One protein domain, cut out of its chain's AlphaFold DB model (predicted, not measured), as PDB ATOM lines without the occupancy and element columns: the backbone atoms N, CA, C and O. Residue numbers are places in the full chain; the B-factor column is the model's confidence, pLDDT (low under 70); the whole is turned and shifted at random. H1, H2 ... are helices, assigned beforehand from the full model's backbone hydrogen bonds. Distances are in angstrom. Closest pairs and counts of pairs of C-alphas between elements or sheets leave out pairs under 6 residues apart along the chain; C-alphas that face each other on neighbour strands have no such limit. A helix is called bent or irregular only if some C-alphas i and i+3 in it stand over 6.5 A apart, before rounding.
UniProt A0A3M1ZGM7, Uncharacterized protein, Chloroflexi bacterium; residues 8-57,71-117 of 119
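What this domain is: This is residues 8 to 57 and 71 to 117 of the 119 residues of an uncharacterized protein of Chloroflexi bacterium (UniProt A0A3M1ZGM7). Picture four helices side by side in a bundle, built of two helical hairpins, H1 with H2 and H3 with H4, that pack together with their helices running nearly along one long axis. H2 packs on H4 between the two hairpins, while H1 and H3 come close on the other side, and neighbours round the bundle run opposite ways. The printed part has 97 residues with four named helices, H1, H2, H3 and H4 in that order along the chain, and no named strand; the class is all helix. The whole is compact, with a radius of gyration of the C-alphas of 13.3 A, and it spans 42 by 21 by 20 A, only just a rod.

Where its parts are: Find C-alpha 8 at (45.293, -41.968, 26.804); from there H1, residues 8 to 27, runs 28.8 A to C-alpha 27 at (34.510, -31.197, 51.189). After three residues H2, residues 31 to 51, begins and runs 30.2 A. Past the cut, look for H3, residues 77 to 97, 31.2 A long. It is only just irregular: C-alphas 93 and 96 are 6.7 A apart, where a regular helix has about 5 A. H4, residues 101 to 115, is 20.9 A long and ends at C-alpha 115, (52.347, -43.031, 49.776).

How they stand to each other: Begin with the bundle's first hairpin, where H1 and H2 touch at a shallow tilt of 15 degrees, opposite ways; their closest C-alphas, of Gln 22 and Ala 34, are 4.4 A apart. From H2 go to H4: the two touch at a shallow tilt of 15 degrees, opposite ways, with the C-alphas of Val 47 and Ala 103 closest at 6.1 A. H4 and H3 touch as the second hairpin, at a shallow tilt of 21 degrees, opposite ways; look at the C-alphas of Ala 88 and Gly 111, their closest, 4.6 A apart. H1 and H3 are close but not clearly touching, with the C-alphas of Ile 10 and Val 94 closest at 7.5 A. H1 and H4 are near each other, and H2 and H3 are apart. In H1, H2 and H4 every O i to N i+4 pair is within hydrogen-bond range; in H3 it is 15 of 17.

The domain as a whole: The two C-alphas farthest apart are those of Gly 29 and Leu 57, at 42.4 A. Residues 58 to 70 are not printed, and across this cut C-alphas 57 and 71 are 33.0 A apart. The link across the cut joins H2 to H3; the links H1 to H2 and H3 to H4 are tight. The mean pLDDT of the printed part is 94.2; look to residues 54 to 57 for the values under 70.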
ATOM      1  N   GLY A   8      46.236 -43.076  26.723       89.69
ATOM      2  CA  GLY A   8      45.293 -41.968  26.804       89.69
ATOM      3  C   GLY A   8      44.195 -42.202  27.838       89.69
ATOM      4  O   GLY A   8      43.836 -41.265  28.558       89.69
ATOM      5  N   SER A   9      43.681 -43.429  27.944       91.25
ATOM      6  CA  SER A   9      42.638 -43.754  28.913       91.25
ATOM      7  C   SER A   9      43.171 -43.820  30.345       91.25
ATOM      8  O   SER A   9      42.513 -43.295  31.242       91.25
ATOM      9  N   ILE A  10      44.396 -44.318  30.557       93.69
ATOM     10  CA  ILE A  10      45.069 -44.284  31.866       93.69
ATOM     11  C   ILE A  10      45.297 -42.846  32.331       93.69
ATOM     12  O   ILE A  10      44.957 -42.517  33.465       93.69
ATOM     13  N   LEU A  11      45.832 -41.963  31.477       93.81
ATOM     14  CA  LEU A  11      46.032 -40.569  31.888       93.81
ATOM     15  C   LEU A  11      44.709 -39.841  32.108       93.81
ATOM     16  O   LEU A  11      44.616 -39.023  33.018       93.81
ATOM     17  N   SER A  12      43.681 -40.143  31.312       94.50
ATOM     18  CA  SER A  12      42.345 -39.576  31.531       94.50
ATOM     19  C   SER A  12      41.772 -40.022  32.876       94.50
ATOM     20  O   SER A  12      41.252 -39.191  33.613       94.50
ATOM     21  N   TYR A  13      41.933 -41.300  33.226       96.56
ATOM     22  CA  TYR A  13      41.530 -41.819  34.528       96.56
ATOM     23  C   TYR A  13      42.315 -41.169  35.669       96.56
ATOM     24  O   TYR A  13      41.716 -40.729  36.639       96.56
ATOM     25  N   ALA A  14      43.638 -41.039  35.545       97.38
ATOM     26  CA  ALA A  14      44.470 -40.405  36.567       97.38
ATOM     27  C   ALA A  14      44.075 -38.936  36.818       97.38
ATOM     28  O   ALA A  14      44.014 -38.490  37.959       97.38
ATOM     29  N   ILE A  15      43.766 -38.180  35.757       97.88
ATOM     30  CA  ILE A  15      43.287 -36.790  35.857       97.88
ATOM     31  C   ILE A  15      41.946 -36.724  36.598       97.88
ATOM     32  O   ILE A  15      41.764 -35.858  37.454       97.88
ATOM     33  N   GLU A  16      41.024 -37.632  36.276       97.88
ATOM     34  CA  GLU A  16      39.716 -37.727  36.928       97.88
ATOM     35  C   GLU A  16      39.850 -38.132  38.402       97.88
ATOM     36  O   GLU A  16      39.231 -37.521  39.269       97.88
ATOM     37  N   LEU A  17      40.721 -39.097  38.705       97.94
ATOM     38  CA  LEU A  17      41.026 -39.536  40.065       97.94
ATOM     39  C   LEU A  17      41.516 -38.362  40.928       97.94
ATOM     40  O   LEU A  17      41.013 -38.147  42.028       97.94
ATOM     41  N   GLU A  18      42.446 -37.546  40.422       98.50
ATOM     42  CA  GLU A  18      42.919 -36.358  41.146       98.50
ATOM     43  C   GLU A  18      41.848 -35.270  41.271       98.50
ATOM     44  O   GLU A  18      41.819 -34.557  42.272       98.50
ATOM     45  N   ALA A  19      40.950 -35.128  40.291       98.50
ATOM     46  CA  ALA A  19      39.814 -34.215  40.406       98.50
ATOM     47  C   ALA A  19      38.842 -34.659  41.513       98.50
ATOM     48  O   ALA A  19      38.374 -33.828  42.293       98.50
ATOM     49  N   GLN A  20      38.586 -35.964  41.625       98.19
ATOM     50  CA  GLN A  20      37.768 -36.543  42.692       98.19
ATOM     51  C   GLN A  20      38.416 -36.359  44.064       98.19
ATOM     52  O   GLN A  20      37.741 -35.938  45.001       98.19
ATOM     53  N   LEU A  21      39.725 -36.601  44.178       98.12
ATOM     54  CA  LEU A  21      40.479 -36.367  45.412       98.12
ATOM     55  C   LEU A  21      40.498 -34.883  45.789       98.12
ATOM     56  O   LEU A  21      40.291 -34.547  46.952       98.12
ATOM     57  N   GLN A  22      40.678 -33.982  44.821       98.38
ATOM     58  CA  GLN A  22      40.575 -32.543  45.055       98.38
ATOM     59  C   GLN A  22      39.208 -32.181  45.646       98.38
ATOM     60  O   GLN A  22      39.158 -31.514  46.678       98.38
ATOM     61  N   GLY A  23      38.113 -32.620  45.014       97.94
ATOM     62  CA  GLY A  23      36.755 -32.368  45.500       97.94
ATOM     63  C   GLY A  23      36.536 -32.937  46.900       97.94
ATOM     64  O   GLY A  23      36.102 -32.227  47.800       97.94
ATOM     65  N   TYR A  24      36.957 -34.182  47.116       98.12
ATOM     66  CA  TYR A  24      36.888 -34.834  48.417       98.12
ATOM     67  C   TYR A  24      37.604 -34.040  49.517       98.12
ATOM     68  O   TYR A  24      37.060 -33.894  50.610       98.12
ATOM     69  N   TYR A  25      38.804 -33.528  49.235       97.94
ATOM     70  CA  TYR A  25      39.586 -32.765  50.202       97.94
ATOM     71  C   TYR A  25      39.011 -31.376  50.479       97.94
ATOM     72  O   TYR A  25      39.052 -30.924  51.623       97.94
ATOM     73  N   LEU A  26      38.410 -30.734  49.474       97.81
ATOM     74  CA  LEU A  26      37.638 -29.509  49.677       97.81
ATOM     75  C   LEU A  26      36.423 -29.758  50.580       97.81
ATOM     76  O   LEU A  26      36.195 -28.973  51.498       97.81
ATOM     77  N   ASP A  27      35.695 -30.863  50.383       97.06
ATOM     78  CA  ASP A  27      34.510 -31.197  51.189       97.06
ATOM     79  C   ASP A  27      34.830 -31.351  52.681       97.06
ATOM     80  O   ASP A  27      34.017 -30.991  53.531       97.06
ATOM     81  N   ILE A  28      35.999 -31.912  53.013       96.31
ATOM     82  CA  ILE A  28      36.422 -32.119  54.408       96.31
ATOM     83  C   ILE A  28      37.218 -30.939  54.983       96.31
ATOM     84  O   ILE A  28      37.654 -31.005  56.131       96.31
ATOM     85  N   GLY A  29      37.410 -29.869  54.206       97.06
ATOM     86  CA  GLY A  29      38.121 -28.660  54.628       97.06
ATOM     87  C   GLY A  29      39.652 -28.764  54.634       97.06
ATOM     88  O   GLY A  29      40.312 -27.879  55.177       97.06
ATOM     89  N   ASP A  30      40.243 -29.799  54.027       96.56
ATOM     90  CA  ASP A  30      41.700 -29.925  53.887       96.56
ATOM     91  C   ASP A  30      42.181 -29.229  52.605       96.56
ATOM     92  O   ASP A  30      42.453 -29.837  51.563       96.56
ATOM     93  N   GLU A  31      42.297 -27.903  52.681       96.75
ATOM     94  CA  GLU A  31      42.750 -27.092  51.552       96.75
ATOM     95  C   GLU A  31      44.166 -27.443  51.078       96.75
ATOM     96  O   GLU A  31      44.487 -27.240  49.905       96.75
ATOM     97  N   SER A  32      45.035 -27.934  51.968       96.75
ATOM     98  CA  SER A  32      46.411 -28.271  51.603       96.75
ATOM     99  C   SER A  32      46.421 -29.465  50.656       96.75
ATOM    100  O   SER A  32      46.978 -29.382  49.556       96.75
ATOM    101  N   ARG A  33      45.739 -30.553  51.035       96.31
ATOM    102  CA  ARG A  33      45.640 -31.754  50.197       96.31
ATOM    103  C   ARG A  33      44.853 -31.498  48.917       96.31
ATOM    104  O   ARG A  33      45.251 -31.989  47.861       96.31
ATOM    105  N   ALA A  34      43.814 -30.663  48.972       97.88
ATOM    106  CA  ALA A  34      43.081 -30.242  47.782       97.88
ATOM    107  C   ALA A  34      43.986 -29.526  46.763       97.88
ATOM    108  O   ALA A  34      43.968 -29.853  45.573       97.88
ATOM    109  N   ARG A  35      44.829 -28.585  47.216       98.25
ATOM    110  CA  ARG A  35      45.795 -27.890  46.344       98.25
ATOM    111  C   ARG A  35      46.827 -28.849  45.759       98.25
ATOM    112  O   ARG A  35      47.242 -28.677  44.614       98.25
ATOM    113  N   ASP A  36      47.270 -29.841  46.522       97.94
ATOM    114  CA  ASP A  36      48.241 -30.815  46.027       97.94
ATOM    115  C   ASP A  36      47.636 -31.774  44.994       97.94
ATOM    116  O   ASP A  36      48.288 -32.046  43.980       97.94
ATOM    117  N   ALA A  37      46.378 -32.193  45.171       98.06
ATOM    118  CA  ALA A  37      45.620 -32.922  44.152       98.06
ATOM    119  C   ALA A  37      45.457 -32.095  42.867       98.06
ATOM    120  O   ALA A  37      45.753 -32.567  41.769       98.06
ATOM    121  N   GLU A  38      45.127 -30.806  42.990       98.44
ATOM    122  CA  GLU A  38      45.040 -29.900  41.841       98.44
ATOM    123  C   GLU A  38      46.379 -29.776  41.087       98.44
ATOM    124  O   GLU A  38      46.419 -29.787  39.851       98.44
ATOM    125  N   LYS A  39      47.506 -29.686  41.809       98.31
ATOM    126  CA  LYS A  39      48.844 -29.648  41.197       98.31
ATOM    127  C   LYS A  39      49.150 -30.937  40.434       98.31
ATOM    128  O   LYS A  39      49.691 -30.861  39.326       98.31
ATOM    129  N   ARG A  40      48.830 -32.107  41.003       98.38
ATOM    130  CA  ARG A  40      49.021 -33.406  40.334       98.38
ATOM    131  C   ARG A  40      48.157 -33.502  39.080       98.38
ATOM    132  O   ARG A  40      48.702 -33.754  38.006       98.38
ATOM    133  N   LYS A  41      46.871 -33.159  39.181       98.38
ATOM    134  CA  LYS A  41      45.942 -33.067  38.047       98.38
ATOM    135  C   LYS A  41      46.508 -32.220  36.904       98.38
ATOM    136  O   LYS A  41      46.680 -32.721  35.795       98.38
ATOM    137  N   LYS A  42      46.877 -30.961  37.171       98.25
ATOM    138  CA  LYS A  42      47.427 -30.038  36.155       98.25
ATOM    139  C   LYS A  42      48.694 -30.582  35.496       98.25
ATOM    140  O   LYS A  42      48.912 -30.402  34.295       98.25
ATOM    141  N   LYS A  43      49.546 -31.259  36.270       97.56
ATOM    142  CA  LYS A  43      50.741 -31.914  35.735       97.56
ATOM    143  C   LYS A  43      50.372 -33.056  34.786       97.56
ATOM    144  O   LYS A  43      50.959 -33.143  33.710       97.56
ATOM    145  N   LEU A  44      49.414 -33.904  35.153       97.12
ATOM    146  CA  LEU A  44      48.955 -35.014  34.314       97.12
ATOM    147  C   LEU A  44      48.264 -34.519  33.038       97.12
ATOM    148  O   LEU A  44      48.523 -35.054  31.963       97.12
ATOM    149  N   GLU A  45      47.465 -33.452  33.118       97.12
ATOM    150  CA  GLU A  45      46.869 -32.793  31.946       97.12
ATOM    151  C   GLU A  45      47.937 -32.303  30.966       97.12
ATOM    152  O   GLU A  45      47.815 -32.493  29.754       97.12
ATOM    153  N   ARG A  46      49.007 -31.689  31.485       96.19
ATOM    154  CA  ARG A  46      50.139 -31.245  30.671       96.19
ATOM    155  C   ARG A  46      50.830 -32.423  29.983       96.19
ATOM    156  O   ARG A  46      50.948 -32.394  28.763       96.19
ATOM    157  N   VAL A  47      51.207 -33.450  30.745       93.94
ATOM    158  CA  VAL A  47      51.846 -34.667  30.214       93.94
ATOM    159  C   VAL A  47      50.972 -35.306  29.138       93.94
ATOM    160  O   VAL A  47      51.468 -35.675  28.079       93.94
ATOM    161  N   ARG A  48      49.659 -35.397  29.372       92.19
ATOM    162  CA  ARG A  48      48.718 -35.934  28.391       92.19
ATOM    163  C   ARG A  48      48.726 -35.121  27.104       92.19
ATOM    164  O   ARG A  48      48.782 -35.730  26.049       92.19
ATOM    165  N   ARG A  49      48.689 -33.785  27.160       93.12
ATOM    166  CA  ARG A  49      48.741 -32.941  25.948       93.12
ATOM    167  C   ARG A  49      50.052 -33.086  25.182       93.12
ATOM    168  O   ARG A  49      50.020 -33.101  23.959       93.12
ATOM    169  N   GLU A  50      51.172 -33.167  25.892       92.25
ATOM    170  CA  GLU A  50      52.506 -33.266  25.288       92.25
ATOM    171  C   GLU A  50      52.737 -34.636  24.630       92.25
ATOM    172  O   GLU A  50      53.368 -34.704  23.581       92.25
ATOM    173  N   HIS A  51      52.159 -35.706  25.189       86.19
ATOM    174  CA  HIS A  51      52.445 -37.090  24.789       86.19
ATOM    175  C   HIS A  51      51.243 -37.847  24.205       86.19
ATOM    176  O   HIS A  51      51.313 -39.055  24.007       86.19
ATOM    177  N   VAL A  52      50.131 -37.165  23.894       75.81
ATOM    178  CA  VAL A  52      48.914 -37.801  23.335       75.81
ATOM    179  C   VAL A  52      49.172 -38.521  22.009       75.81
ATOM    180  O   VAL A  52      48.401 -39.396  21.638       75.81
ATOM    181  N   VAL A  53      50.241 -38.156  21.297       70.81
ATOM    182  CA  VAL A  53      50.636 -38.755  20.016       70.81
ATOM    183  C   VAL A  53      51.551 -39.974  20.170       70.81
ATOM    184  O   VAL A  53      51.684 -40.738  19.221       70.81
ATOM    185  N   GLU A  54      52.134 -40.213  21.352       65.25
ATOM    186  CA  GLU A  54      53.014 -41.364  21.629       65.25
ATOM    187  C   GLU A  54      52.221 -42.637  21.995       65.25
ATOM    188  O   GLU A  54      52.640 -43.443  22.826       65.25
ATOM    189  N   ILE A  55      51.043 -42.819  21.387       64.12
ATOM    190  CA  ILE A  55      50.126 -43.932  21.665       64.12
ATOM    191  C   ILE A  55      50.849 -45.272  21.487       64.12
ATOM    192  O   ILE A  55      51.302 -45.615  20.394       64.12
ATOM    193  N   THR A  56      50.898 -46.062  22.561       61.16
ATOM    194  CA  THR A  56      51.186 -47.494  22.491       61.16
ATOM    195  C   THR A  56      50.141 -48.165  21.614       61.16
ATOM    196  O   THR A  56      48.961 -48.177  21.958       61.16
ATOM    197  N   LEU A  57      50.577 -48.716  20.481       66.12
ATOM    198  CA  LEU A  57      49.733 -49.552  19.621       66.12
ATOM    199  C   LEU A  57      49.345 -50.865  20.317       66.12
ATOM    200  O   LEU A  57      48.333 -51.467  19.971       66.12
ATOM    201  N   ASN A  71      35.855 -44.604  47.632       95.00
ATOM    202  CA  ASN A  71      34.692 -44.354  48.485       95.00
ATOM    203  C   ASN A  71      34.711 -42.907  49.005       95.00
ATOM    204  O   ASN A  71      35.143 -42.636  50.121       95.00
ATOM    205  N   LEU A  72      34.228 -41.969  48.190       95.31
ATOM    206  CA  LEU A  72      34.254 -40.536  48.514       95.31
ATOM    207  C   LEU A  72      33.254 -40.119  49.607       95.31
ATOM    208  O   LEU A  72      33.295 -38.971  50.057       95.31
ATOM    209  N   ALA A  73      32.345 -41.012  50.008       96.06
ATOM    210  CA  ALA A  73      31.332 -40.740  51.025       96.06
ATOM    211  C   ALA A  73      31.872 -40.903  52.455       96.06
ATOM    212  O   ALA A  73      31.403 -40.223  53.368       96.06
ATOM    213  N   ASP A  74      32.861 -41.776  52.659       95.44
ATOM    214  CA  ASP A  74      33.473 -41.981  53.969       95.44
ATOM    215  C   ASP A  74      34.542 -40.920  54.234       95.44
ATOM    216  O   ASP A  74      35.674 -41.026  53.770       95.44
ATOM    217  N   LYS A  75      34.166 -39.890  54.998       95.81
ATOM    218  CA  LYS A  75      35.053 -38.781  55.375       95.81
ATOM    219  C   LYS A  75      35.903 -39.060  56.622       95.81
ATOM    220  O   LYS A  75      36.661 -38.185  57.050       95.81
ATOM    221  N   SER A  76      35.771 -40.239  57.236       95.94
ATOM    222  CA  SER A  76      36.518 -40.606  58.444       95.94
ATOM    223  C   SER A  76      38.021 -40.720  58.171       95.94
ATOM    224  O   SER A  76      38.450 -40.838  57.027       95.94
ATOM    225  N   ALA A  77      38.847 -40.740  59.221       93.94
ATOM    226  CA  ALA A  77      40.288 -40.957  59.065       93.94
ATOM    227  C   ALA A  77      40.607 -42.295  58.364       93.94
ATOM    228  O   ALA A  77      41.532 -42.372  57.559       93.94
ATOM    229  N   THR A  78      39.807 -43.336  58.618       95.62
ATOM    230  CA  THR A  78      39.924 -44.636  57.938       95.62
ATOM    231  C   THR A  78      39.559 -44.529  56.458       95.62
ATOM    232  O   THR A  78      40.291 -45.049  55.614       95.62
ATOM    233  N   GLY A  79      38.477 -43.818  56.130       95.38
ATOM    234  CA  GLY A  79      38.078 -43.542  54.748       95.38
ATOM    235  C   GLY A  79      39.150 -42.765  53.985       95.38
ATOM    236  O   GLY A  79      39.571 -43.185  52.910       95.38
ATOM    237  N   GLN A  80      39.689 -41.711  54.605       95.38
ATOM    238  CA  GLN A  80      40.806 -40.916  54.080       95.38
ATOM    239  C   GLN A  80      42.050 -41.770  53.806       95.38
ATOM    240  O   GLN A  80      42.666 -41.649  52.752       95.38
ATOM    241  N   ARG A  81      42.413 -42.669  54.725       96.06
ATOM    242  CA  ARG A  81      43.527 -43.597  54.510       96.06
ATOM    243  C   ARG A  81      43.250 -44.556  53.348       96.06
ATOM    244  O   ARG A  81      44.114 -44.760  52.505       96.06
ATOM    245  N   THR A  82      42.033 -45.093  53.268       96.88
ATOM    246  CA  THR A  82      41.631 -46.059  52.231       96.88
ATOM    247  C   THR A  82      41.678 -45.447  50.826       96.88
ATOM    248  O   THR A  82      42.146 -46.095  49.886       96.88
ATOM    249  N   ILE A  83      41.221 -44.199  50.656       97.06
ATOM    250  CA  ILE A  83      41.293 -43.517  49.352       97.06
ATOM    251  C   ILE A  83      42.745 -43.246  48.937       97.06
ATOM    252  O   ILE A  83      43.078 -43.404  47.765       97.06
ATOM    253  N   GLU A  84      43.618 -42.919  49.891       97.44
ATOM    254  CA  GLU A  84      45.043 -42.682  49.645       97.44
ATOM    255  C   GLU A  84      45.785 -43.982  49.303       97.44
ATOM    256  O   GLU A  84      46.550 -44.016  48.342       97.44
ATOM    257  N   GLU A  85      45.491 -45.087  49.996       97.56
ATOM    258  CA  GLU A  85      45.997 -46.428  49.658       97.56
ATOM    259  C   GLU A  85      45.558 -46.852  48.251       97.56
ATOM    260  O   GLU A  85      46.359 -47.366  47.467       97.56
ATOM    261  N   THR A  86      44.299 -46.585  47.899       98.00
ATOM    262  CA  THR A  86      43.757 -46.896  46.571       98.00
ATOM    263  C   THR A  86      44.442 -46.072  45.480       98.00
ATOM    264  O   THR A  86      44.842 -46.626  44.453       98.00
ATOM    265  N   ALA A  87      44.639 -44.770  45.709       97.81
ATOM    266  CA  ALA A  87      45.343 -43.888  44.781       97.81
ATOM    267  C   ALA A  87      46.823 -44.280  44.624       97.81
ATOM    268  O   ALA A  87      47.322 -44.386  43.501       97.81
ATOM    269  N   ALA A  88      47.524 -44.561  45.727       97.81
ATOM    270  CA  ALA A  88      48.909 -45.027  45.705       97.81
ATOM    271  C   ALA A  88      49.053 -46.337  44.914       97.81
ATOM    272  O   ALA A  88      49.927 -46.432  44.044       97.81
ATOM    273  N   ARG A  89      48.158 -47.310  45.150       97.62
ATOM    274  CA  ARG A  89      48.113 -48.579  44.409       97.62
ATOM    275  C   ARG A  89      47.885 -48.355  42.918       97.62
ATOM    276  O   ARG A  89      48.653 -48.878  42.118       97.62
ATOM    277  N   PHE A  90      46.903 -47.529  42.546       98.06
ATOM    278  CA  PHE A  90      46.650 -47.187  41.144       98.06
ATOM    279  C   PHE A  90      47.931 -46.723  40.444       98.06
ATOM    280  O   PHE A  90      48.327 -47.290  39.427       98.06
ATOM    281  N   TYR A  91      48.635 -45.741  41.012       98.25
ATOM    282  CA  TYR A  91      49.860 -45.222  40.405       98.25
ATOM    283  C   TYR A  91      51.008 -46.239  40.364       98.25
ATOM    284  O   TYR A  91      51.786 -46.228  39.405       98.25
ATOM    285  N   ALA A  92      51.124 -47.102  41.376       97.44
ATOM    286  CA  ALA A  92      52.118 -48.172  41.409       97.44
ATOM    287  C   ALA A  92      51.872 -49.226  40.316       97.44
ATOM    288  O   ALA A  92      52.831 -49.672  39.685       97.44
ATOM    289  N   ASP A  93      50.609 -49.560  40.048       96.94
ATOM    290  CA  ASP A  93      50.223 -50.570  39.060       96.94
ATOM    291  C   ASP A  93      50.357 -50.058  37.619       96.94
ATOM    292  O   ASP A  93      50.832 -50.777  36.733       96.94
ATOM    293  N   VAL A  94      49.951 -48.808  37.359       95.31
ATOM    294  CA  VAL A  94      49.913 -48.274  35.988       95.31
ATOM    295  C   VAL A  94      51.264 -47.768  35.502       95.31
ATOM    296  O   VAL A  94      51.585 -47.922  34.326       95.31
ATOM    297  N   ALA A  95      52.091 -47.173  36.367       95.38
ATOM    298  CA  ALA A  95      53.316 -46.518  35.911       95.38
ATOM    299  C   ALA A  95      54.340 -47.459  35.233       95.38
ATOM    300  O   ALA A  95      54.937 -47.051  34.234       95.38
ATOM    301  N   PRO A  96      54.561 -48.708  35.695       94.50
ATOM    302  CA  PRO A  96      55.434 -49.667  35.012       94.50
ATOM    303  C   PRO A  96      54.937 -50.064  33.617       94.50
ATOM    304  O   PRO A  96      55.739 -50.484  32.790       94.50
ATOM    305  N   LYS A  97      53.631 -49.919  33.352       92.50
ATOM    306  CA  LYS A  97      52.987 -50.274  32.081       92.50
ATOM    307  C   LYS A  97      53.061 -49.156  31.033       92.50
ATOM    308  O   LYS A  97      52.678 -49.370  29.889       92.50
ATOM    309  N   ILE A  98      53.554 -47.970  31.401       90.75
ATOM    310  CA  ILE A  98      53.719 -46.831  30.492       90.75
ATOM    311  C   ILE A  98      55.136 -46.813  29.911       90.75
ATOM    312  O   ILE A  98      56.117 -46.739  30.648       90.75
ATOM    313  N   ASN A  99      55.241 -46.817  28.582       88.38
ATOM    314  CA  ASN A  99      56.514 -46.761  27.851       88.38
ATOM    315  C   ASN A  99      57.037 -45.324  27.625       88.38
ATOM    316  O   ASN A  99      58.237 -45.126  27.423       88.38
ATOM    317  N   VAL A 100      56.168 -44.313  27.711       89.31
ATOM    318  CA  VAL A 100      56.541 -42.894  27.649       89.31
ATOM    319  C   VAL A 100      57.218 -42.495  28.959       89.31
ATOM    320  O   VAL A 100      56.570 -42.321  29.994       89.31
ATOM    321  N   ARG A 101      58.545 -42.327  28.932       91.12
ATOM    322  CA  ARG A 101      59.369 -42.112  30.141       91.12
ATOM    323  C   ARG A 101      58.920 -40.931  30.995       91.12
ATOM    324  O   ARG A 101      58.952 -41.014  32.223       91.12
ATOM    325  N   GLU A 102      58.546 -39.816  30.374       92.12
ATOM    326  CA  GLU A 102      58.106 -38.633  31.116       92.12
ATOM    327  C   GLU A 102      56.779 -38.886  31.837       92.12
ATOM    328  O   GLU A 102      56.654 -38.585  33.027       92.12
ATOM    329  N   ALA A 103      55.825 -39.516  31.153       93.06
ATOM    330  CA  ALA A 103      54.544 -39.876  31.738       93.06
ATOM    331  C   ALA A 103      54.688 -40.930  32.840       93.06
ATOM    332  O   ALA A 103      54.143 -40.750  33.928       93.06
ATOM    333  N   GLN A 104      55.502 -41.963  32.616       95.06
ATOM    334  CA  GLN A 104      55.856 -42.944  33.639       95.06
ATOM    335  C   GLN A 104      56.408 -42.260  34.900       95.06
ATOM    336  O   GLN A 104      55.932 -42.514  36.005       95.06
ATOM    337  N   ARG A 105      57.374 -41.343  34.753       96.38
ATOM    338  CA  ARG A 105      57.937 -40.587  35.887       96.38
ATOM    339  C   ARG A 105      56.901 -39.701  36.572       96.38
ATOM    340  O   ARG A 105      56.954 -39.524  37.790       96.38
ATOM    341  N   ALA A 106      55.982 -39.106  35.812       96.69
ATOM    342  CA  ALA A 106      54.905 -38.303  36.373       96.69
ATOM    343  C   ALA A 106      53.973 -39.150  37.248       96.69
ATOM    344  O   ALA A 106      53.726 -38.756  38.387       96.69
ATOM    345  N   LEU A 107      53.552 -40.320  36.761       97.06
ATOM    346  CA  LEU A 107      52.713 -41.274  37.491       97.06
ATOM    347  C   LEU A 107      53.423 -41.818  38.738       97.06
ATOM    348  O   LEU A 107      52.873 -41.746  39.832       97.06
ATOM    349  N   GLN A 108      54.689 -42.241  38.619       98.12
ATOM    350  CA  GLN A 108      55.501 -42.677  39.766       98.12
ATOM    351  C   GLN A 108      55.615 -41.593  40.839       98.12
ATOM    352  O   GLN A 108      55.563 -41.883  42.034       98.12
ATOM    353  N   LYS A 109      55.794 -40.331  40.428       98.00
ATOM    354  CA  LYS A 109      55.861 -39.215  41.374       98.00
ATOM    355  C   LYS A 109      54.527 -39.016  42.097       98.00
ATOM    356  O   LYS A 109      54.570 -38.775  43.296       98.00
ATOM    357  N   CYS A 110      53.392 -39.142  41.407       97.69
ATOM    358  CA  CYS A 110      52.076 -39.060  42.049       97.69
ATOM    359  C   CYS A 110      51.905 -40.188  43.073       97.69
ATOM    360  O   CYS A 110      51.627 -39.906  44.233       97.69
ATOM    361  N   GLY A 111      52.213 -41.437  42.702       97.44
ATOM    362  CA  GLY A 111      52.157 -42.576  43.628       97.44
ATOM    363  C   GLY A 111      53.010 -42.384  44.885       97.44
ATOM    364  O   GLY A 111      52.532 -42.599  45.992       97.44
ATOM    365  N   LYS A 112      54.243 -41.876  44.742       97.44
ATOM    366  CA  LYS A 112      55.100 -41.538  45.894       97.44
ATOM    367  C   LYS A 112      54.507 -40.449  46.789       97.44
ATOM    368  O   LYS A 112      54.715 -40.484  47.994       97.44
ATOM    369  N   GLN A 113      53.816 -39.471  46.208       97.38
ATOM    370  CA  GLN A 113      53.173 -38.404  46.974       97.38
ATOM    371  C   GLN A 113      51.979 -38.926  47.778       97.38
ATOM    372  O   GLN A 113      51.841 -38.522  48.922       97.38
ATOM    373  N   HIS A 114      51.176 -39.838  47.220       97.38
ATOM    374  CA  HIS A 114      50.101 -40.509  47.963       97.38
ATOM    375  C   HIS A 114      50.647 -41.421  49.060       97.38
ATOM    376  O   HIS A 114      50.182 -41.370  50.191       97.38
ATOM    377  N   GLN A 115      51.705 -42.186  48.768       95.62
ATOM    378  CA  GLN A 115      52.347 -43.031  49.776       95.62
ATOM    379  C   GLN A 115      52.843 -42.214  50.980       95.62
ATOM    380  O   GLN A 115      52.642 -42.623  52.114       95.62
ATOM    381  N   ALA A 116      53.413 -41.030  50.741       95.69
ATOM    382  CA  ALA A 116      53.873 -40.139  51.806       95.69
ATOM    383  C   ALA A 116      52.740 -39.542  52.666       95.69
ATOM    384  O   ALA A 116      53.026 -38.929  53.686       95.69
ATOM    385  N   LEU A 117      51.471 -39.671  52.256       91.88
ATOM    386  CA  LEU A 117      50.303 -39.279  53.058       91.88
ATOM    387  C   LEU A 117      49.787 -40.424  53.948       91.88
ATOM    388  O   LEU A 117      48.874 -40.198  54.746       91.88
TER     389      LEU A 117